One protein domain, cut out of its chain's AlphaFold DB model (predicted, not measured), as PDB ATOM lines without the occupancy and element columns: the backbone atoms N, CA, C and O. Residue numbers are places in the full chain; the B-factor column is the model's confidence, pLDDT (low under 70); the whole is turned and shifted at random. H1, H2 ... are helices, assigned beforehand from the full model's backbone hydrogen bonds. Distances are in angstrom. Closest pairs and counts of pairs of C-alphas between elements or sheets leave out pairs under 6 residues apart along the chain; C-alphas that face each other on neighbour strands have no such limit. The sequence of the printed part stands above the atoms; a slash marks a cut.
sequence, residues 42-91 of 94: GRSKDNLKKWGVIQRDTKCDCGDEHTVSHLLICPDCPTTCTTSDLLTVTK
ATOM      1  N   GLY A  42     -22.932  11.893  23.497       79.62
ATOM      2  CA  GLY A  42     -21.878  11.801  24.506       79.62
ATOM      3  C   GLY A  42     -21.809  13.016  25.438       79.62
ATOM      4  O   GLY A  42     -22.536  13.997  25.286       79.62
ATOM      5  N   ARG A  43     -20.894  12.969  26.416       80.81
ATOM      6  CA  ARG A  43     -20.585  14.110  27.301       80.81
ATOM      7  C   ARG A  43     -19.654  15.110  26.604       80.81
ATOM      8  O   ARG A  43     -18.508  15.278  26.999       80.81
ATOM      9  N   SER A  44     -20.148  15.769  25.567       87.81
ATOM     10  CA  SER A  44     -19.439  16.834  24.856       87.81
ATOM     11  C   SER A  44     -19.884  18.222  25.350       87.81
ATOM     12  O   SER A  44     -21.015  18.369  25.817       87.81
ATOM     13  N   LYS A  45     -19.010  19.245  25.322       87.75
ATOM     14  CA  LYS A  45     -19.341  20.588  25.837       87.75
ATOM     15  C   LYS A  45     -20.517  21.207  25.072       87.75
ATOM     16  O   LYS A  45     -21.343  21.860  25.702       87.75
ATOM     17  N   ASP A  46     -20.648  20.956  23.766       89.00
ATOM     18  CA  ASP A  46     -21.812  21.385  22.973       89.00
ATOM     19  C   ASP A  46     -23.125  20.797  23.520       89.00
ATOM     20  O   ASP A  46     -24.070  21.539  23.790       89.00
ATOM     21  N   ASN A  47     -23.154  19.488  23.798       86.31
ATOM     22  CA  ASN A  47     -24.307  18.824  24.392       86.31
ATOM     23  C   ASN A  47     -24.564  19.362  25.801       86.31
ATOM     24  O   ASN A  47     -25.690  19.718  26.131       86.31
ATOM     25  N   LEU A  48     -23.530  19.486  26.635       88.12
ATOM     26  CA  LEU A  48     -23.678  20.019  27.992       88.12
ATOM     27  C   LEU A  48     -24.238  21.448  27.994       88.12
ATOM     28  O   LEU A  48     -25.042  21.773  28.866       88.12
ATOM     29  N   LYS A  49     -23.861  22.284  27.020       89.12
ATOM     30  CA  LYS A  49     -24.416  23.631  26.860       89.12
ATOM     31  C   LYS A  49     -25.852  23.598  26.345       89.12
ATOM     32  O   LYS A  49     -26.703  24.288  26.898       89.12
ATOM     33  N   LYS A  50     -26.147  22.749  25.355       87.38
ATOM     34  CA  LYS A  50     -27.507  22.522  24.834       87.38
ATOM     35  C   LYS A  50     -28.484  22.105  25.936       87.38
ATOM     36  O   LYS A  50     -29.620  22.562  25.946       87.38
ATOM     37  N   TRP A  51     -28.034  21.271  26.872       88.81
ATOM     38  CA  TRP A  51     -28.826  20.810  28.017       88.81
ATOM     39  C   TRP A  51     -28.756  21.743  29.239       88.81
ATOM     40  O   TRP A  51     -29.293  21.402  30.288       88.81
ATOM     41  N   GLY A  52     -28.091  22.899  29.138       88.88
ATOM     42  CA  GLY A  52     -28.004  23.886  30.220       88.88
ATOM     43  C   GLY A  52     -27.147  23.467  31.421       88.88
ATOM     44  O   GLY A  52     -27.189  24.123  32.456       88.88
ATOM     45  N   VAL A  53     -26.354  22.397  31.300       88.69
ATOM     46  CA  VAL A  53     -25.449  21.914  32.361       88.69
ATOM     47  C   VAL A  53     -24.246  22.842  32.519       88.69
ATOM     48  O   VAL A  53     -23.722  23.013  33.619       88.69
ATOM     49  N   ILE A  54     -23.790  23.445  31.419       88.31
ATOM     50  CA  ILE A  54     -22.732  24.456  31.424       88.31
ATOM     51  C   ILE A  54     -23.192  25.703  30.667       88.31
ATOM     52  O   ILE A  54     -23.869  25.604  29.650       88.31
ATOM     53  N   GLN A  55     -22.781  26.879  31.141       86.81
ATOM     54  CA  GLN A  55     -23.007  28.163  30.450       86.81
ATOM     55  C   GLN A  55     -21.736  28.716  29.784       86.81
ATOM     56  O   GLN A  55     -21.778  29.709  29.063       86.81
ATOM     57  N   ARG A  56     -20.604  28.054  30.029       85.00
ATOM     58  CA  ARG A  56     -19.271  28.394  29.519       85.00
ATOM     59  C   ARG A  56     -19.123  28.058  28.028       85.00
ATOM     60  O   ARG A  56     -20.083  27.672  27.352       85.00
ATOM     61  N   ASP A  57     -17.937  28.307  27.492       86.62
ATOM     62  CA  ASP A  57     -17.633  28.047  26.096       86.62
ATOM     63  C   ASP A  57     -17.674  26.547  25.764       86.62
ATOM     64  O   ASP A  57     -17.564  25.662  26.617       86.62
ATOM     65  N   THR A  58     -17.905  26.263  24.488       88.38
ATOM     66  CA  THR A  58     -17.990  24.906  23.941       88.38
ATOM     67  C   THR A  58     -16.695  24.486  23.268       88.38
ATOM     68  O   THR A  58     -16.681  23.474  22.576       88.38
ATOM     69  N   LYS A  59     -15.609  25.244  23.453       89.62
ATOM     70  CA  LYS A  59     -14.337  24.973  22.796       89.62
ATOM     71  C   LYS A  59     -13.566  23.883  23.522       89.62
ATOM     72  O   LYS A  59     -13.617  23.768  24.746       89.62
ATOM     73  N   CYS A  60     -12.889  23.050  22.758       87.38
ATOM     74  CA  CYS A  60     -11.870  22.137  23.224       87.38
ATOM     75  C   CYS A  60     -10.583  22.921  23.499       87.38
ATOM     76  O   CYS A  60     -10.419  24.041  23.012       87.38
ATOM     77  N   ASP A  61      -9.669  22.332  24.259       86.06
ATOM     78  CA  ASP A  61      -8.409  22.989  24.614       86.06
ATOM     79  C   ASP A  61      -7.500  23.158  23.378       86.06
ATOM     80  O   ASP A  61      -6.705  24.093  23.324       86.06
ATOM     81  N   CYS A  62      -7.724  22.350  22.332       85.75
ATOM     82  CA  CYS A  62      -7.108  22.496  21.010       85.75
ATOM     83  C   CYS A  62      -7.667  23.670  20.176       85.75
ATOM     84  O   CYS A  62      -7.194  23.935  19.074       85.75
ATOM     85  N   GLY A  63      -8.707  24.358  20.663       84.75
ATOM     86  CA  GLY A  63      -9.318  25.532  20.029       84.75
ATOM     87  C   GLY A  63     -10.571  25.274  19.181       84.75
ATOM     88  O   GLY A  63     -11.330  26.220  18.945       84.75
ATOM     89  N   ASP A  64     -10.831  24.025  18.783       87.25
ATOM     90  CA  ASP A  64     -12.016  23.623  18.006       87.25
ATOM     91  C   ASP A  64     -13.271  23.451  18.872       87.25
ATOM     92  O   ASP A  64     -13.211  23.462  20.099       87.25
ATOM     93  N   GLU A  65     -14.442  23.256  18.263       87.88
ATOM     94  CA  GLU A  65     -15.649  22.920  19.022       87.88
ATOM     95  C   GLU A  65     -15.575  21.507  19.612       87.88
ATOM     96  O   GLU A  65     -15.418  20.508  18.910       87.88
ATOM     97  N   HIS A  66     -15.782  21.409  20.924       88.88
ATOM     98  CA  HIS A  66     -15.813  20.153  21.655       88.88
ATOM     99  C   HIS A  66     -17.158  19.444  21.445       88.88
ATOM    100  O   HIS A  66     -18.020  19.410  22.332       88.88
ATOM    101  N   THR A  67     -17.303  18.862  20.257       87.69
ATOM    102  CA  THR A  67     -18.397  17.977  19.838       87.69
ATOM    103  C   THR A  67     -18.065  16.506  20.093       87.69
ATOM    104  O   THR A  67     -16.921  16.151  20.385       87.69
ATOM    105  N   VAL A  68     -19.057  15.616  19.976       84.56
ATOM    106  CA  VAL A  68     -18.819  14.163  20.078       84.56
ATOM    107  C   VAL A  68     -17.903  13.657  18.966       84.56
ATOM    108  O   VAL A  68     -17.049  12.820  19.229       84.56
ATOM    109  N   SER A  69     -18.023  14.187  17.749       83.44
ATOM    110  CA  SER A  69     -17.112  13.840  16.653       83.44
ATOM    111  C   SER A  69     -15.693  14.321  16.938       83.44
ATOM    112  O   SER A  69     -14.744  13.572  16.735       83.44
ATOM    113  N   HIS A  70     -15.553  15.545  17.460       85.81
ATOM    114  CA  HIS A  70     -14.255  16.104  17.820       85.81
ATOM    115  C   HIS A  70     -13.558  15.295  18.921       85.81
ATOM    116  O   HIS A  70     -12.362  15.048  18.822       85.81
ATOM    117  N   LEU A  71     -14.299  14.794  19.917       80.94
ATOM    118  CA  LEU A  71     -13.758  13.903  20.954       80.94
ATOM    119  C   LEU A  71     -13.021  12.676  20.387       80.94
ATOM    120  O   LEU A  71     -12.103  12.179  21.033       80.94
ATOM    121  N   LEU A  72     -13.410  12.194  19.203       81.31
ATOM    122  CA  LEU A  72     -12.821  11.007  18.575       81.31
ATOM    123  C   LEU A  72     -11.555  11.306  17.754       81.31
ATOM    124  O   LEU A  72     -10.787  10.399  17.444       81.31
ATOM    125  N   ILE A  73     -11.341  12.567  17.374       83.31
ATOM    126  CA  ILE A  73     -10.271  12.969  16.445       83.31
ATOM    127  C   ILE A  73      -9.376  14.086  16.989       83.31
ATOM    128  O   ILE A  73      -8.495  14.560  16.278       83.31
ATOM    129  N   CYS A  74      -9.616  14.539  18.220       84.69
ATOM    130  CA  CYS A  74      -8.884  15.647  18.815       84.69
ATOM    131  C   CYS A  74      -7.383  15.303  18.918       84.69
ATOM    132  O   CYS A  74      -7.044  14.300  19.554       84.69
ATOM    133  N   PRO A  75      -6.486  16.118  18.330       81.75
ATOM    134  CA  PRO A  75      -5.048  15.842  18.317       81.75
ATOM    135  C   PRO A  75      -4.400  15.994  19.699       81.75
ATOM    136  O   PRO A  75      -3.403  15.337  19.980       81.75
ATOM    137  N   ASP A  76      -4.997  16.813  20.568       82.88
ATOM    138  CA  ASP A  76      -4.491  17.092  21.917       82.88
ATOM    139  C   ASP A  76      -5.055  16.128  22.971       82.88
ATOM    140  O   ASP A  76      -4.750  16.234  24.161       82.88
ATOM    141  N   CYS A  77      -5.898  15.174  22.561       76.69
ATOM    142  CA  CYS A  77      -6.451  14.188  23.474       76.69
ATOM    143  C   CYS A  77      -5.398  13.101  23.768       76.69
ATOM    144  O   CYS A  77      -4.904  12.466  22.835       76.69
ATOM    145  N   PRO A  78      -5.080  12.814  25.046       73.19
ATOM    146  CA  PRO A  78      -4.063  11.821  25.411       73.19
ATOM    147  C   PRO A  78      -4.438  10.392  24.996       73.19
ATOM    148  O   PRO A  78      -3.577   9.523  24.888       73.19
ATOM    149  N   THR A  79      -5.727  10.143  24.769       68.69
ATOM    150  CA  THR A  79      -6.261   8.872  24.282       68.69
ATOM    151  C   THR A  79      -7.057   9.119  23.014       68.69
ATOM    152  O   THR A  79      -8.118   9.745  23.058       68.69
ATOM    153  N   THR A  80      -6.565   8.602  21.894       65.69
ATOM    154  CA  THR A  80      -7.278   8.622  20.620       65.69
ATOM    155  C   THR A  80      -8.247   7.443  20.570       65.69
ATOM    156  O   THR A  80      -7.906   6.312  20.910       65.69
ATOM    157  N   CYS A  81      -9.497   7.711  20.202       68.94
ATOM    158  CA  CYS A  81     -10.526   6.689  20.047       68.94
ATOM    159  C   CYS A  81     -11.298   7.005  18.777       68.94
ATOM    160  O   CYS A  81     -11.952   8.035  18.695       68.94
ATOM    161  N   THR A  82     -11.215   6.139  17.777       75.69
ATOM    162  CA  THR A  82     -11.883   6.340  16.495       75.69
ATOM    163  C   THR A  82     -13.290   5.749  16.501       75.69
ATOM    164  O   THR A  82     -13.641   4.880  17.301       75.69
ATOM    165  N   THR A  83     -14.113   6.157  15.534       75.69
ATOM    166  CA  THR A  83     -15.417   5.520  15.297       75.69
ATOM    167  C   THR A  83     -15.281   4.015  15.036       75.69
ATOM    168  O   THR A  83     -16.135   3.236  15.453       75.69
ATOM    169  N   SER A  84     -14.194   3.583  14.388       74.25
ATOM    170  CA  SER A  84     -13.898   2.163  14.166       74.25
ATOM    171  C   SER A  84     -13.624   1.423  15.472       74.25
ATOM    172  O   SER A  84     -14.075   0.287  15.633       74.25
ATOM    173  N   ASP A  85     -12.957   2.071  16.429       74.12
ATOM    174  CA  ASP A  85     -12.733   1.505  17.760       74.12
ATOM    175  C   ASP A  85     -14.068   1.316  18.478       74.12
ATOM    176  O   ASP A  85     -14.346   0.213  18.943       74.12
ATOM    177  N   LEU A  86     -14.954   2.325  18.445       72.31
ATOM    178  CA  LEU A  86     -16.312   2.223  19.000       72.31
ATOM    179  C   LEU A  86     -17.088   1.036  18.415       72.31
ATOM    180  O   LEU A  86     -17.740   0.300  19.153       72.31
ATOM    181  N   LEU A  87     -17.007   0.822  17.098       74.56
ATOM    182  CA  LEU A  87     -17.670  -0.303  16.434       74.56
ATOM    183  C   LEU A  87     -17.072  -1.649  16.852       74.56
ATOM    184  O   LEU A  87     -17.816  -2.610  17.059       74.56
ATOM    185  N   THR A  88     -15.752  -1.718  17.016       69.69
ATOM    186  CA  THR A  88     -15.032  -2.953  17.358       69.69
ATOM    187  C   THR A  88     -15.368  -3.430  18.766       69.69
ATOM    188  O   THR A  88     -15.626  -4.618  18.941       69.69
ATOM    189  N   VAL A  89     -15.484  -2.524  19.746       65.06
ATOM    190  CA  VAL A  89     -15.891  -2.914  21.111       65.06
ATOM    191  C   VAL A  89     -17.351  -3.375  21.175       65.06
ATOM    192  O   VAL A  89     -17.719  -4.119  22.073       65.06
ATOM    193  N   THR A  90     -18.194  -2.948  20.226       58.50
ATOM    194  CA  THR A  90     -19.625  -3.310  20.184       58.50
ATOM    195  C   THR A  90     -19.956  -4.538  19.339       58.50
ATOM    196  O   THR A  90     -21.105  -4.990  19.367       58.50
ATOM    197  N   LYS A  91     -19.005  -5.087  18.569       57.72
ATOM    198  CA  LYS A  91     -19.249  -6.328  17.830       57.72
ATOM    199  C   LYS A  91     -19.462  -7.447  18.846       57.72
ATOM    200  O   LYS A  91     -18.535  -7.841  19.546       57.72
TER     201      LYS A  91
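What this domain is: This is residues 42 to 91 of the 94 residues of an uncharacterized protein of Cinara cedri (UniProt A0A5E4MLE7). What shape do these atoms make? Three short helices are strung out loosely along an elongated domain, with H2 between H3 toward one end and H1 toward the other, and the long loop of residues 51 to 67 joins H1 to H2. What is it made of? The printed part has 50 residues with three named helices, in the order H1, H2, H3, and no named strand. The class is all helix, though helices hold 20 of the 50 residues; the whole is only just loose, close to compact, with a radius of gyration of the C-alphas of 12.0 A and spans of 36 by 22 by 13 A.

Where its parts are: Where is the longest helix? H3 is residues 83 to 90, 10.9 A from first to last C-alpha, and it ends with C-alpha 90 at (-19.625, -3.310, 20.184). Where are the others? H2 is residues 68 to 73, 9.4 A long. H1 is residues 45 to 50, 8.5 A long, and begins with C-alpha 45 at (-19.341, 20.588, 25.837).

How they stand to each other: How does H3 stand to H2? They are close but not clearly touching, the closest C-alphas being those of Leu 72 and Thr 83, 6.9 A apart. Their lines are about perpendicular, at 74 degrees. Where is H1? H1 and H3 are apart; H1 and H2 are only just apart, with 8.3 A between their closest C-alphas. What do the helix backbones show? Every O i to N i+4 pair is within hydrogen-bond range in H1 and H3; in H2 0 of 2 are, beside 3 of 3 O i to N i+3 pairs.

The domain as a whole: How far does it reach? The two C-alphas farthest apart, those of Gln 55 and Lys 91, are 36.9 A apart. Is it unbroken? The printed part has no cut; the link from H1 to H2 is long and that from H2 to H3 is short. Where is confidence low? The mean pLDDT of the printed part is 81.2, and residues 79 to 81 and 88 to 91 are under 70.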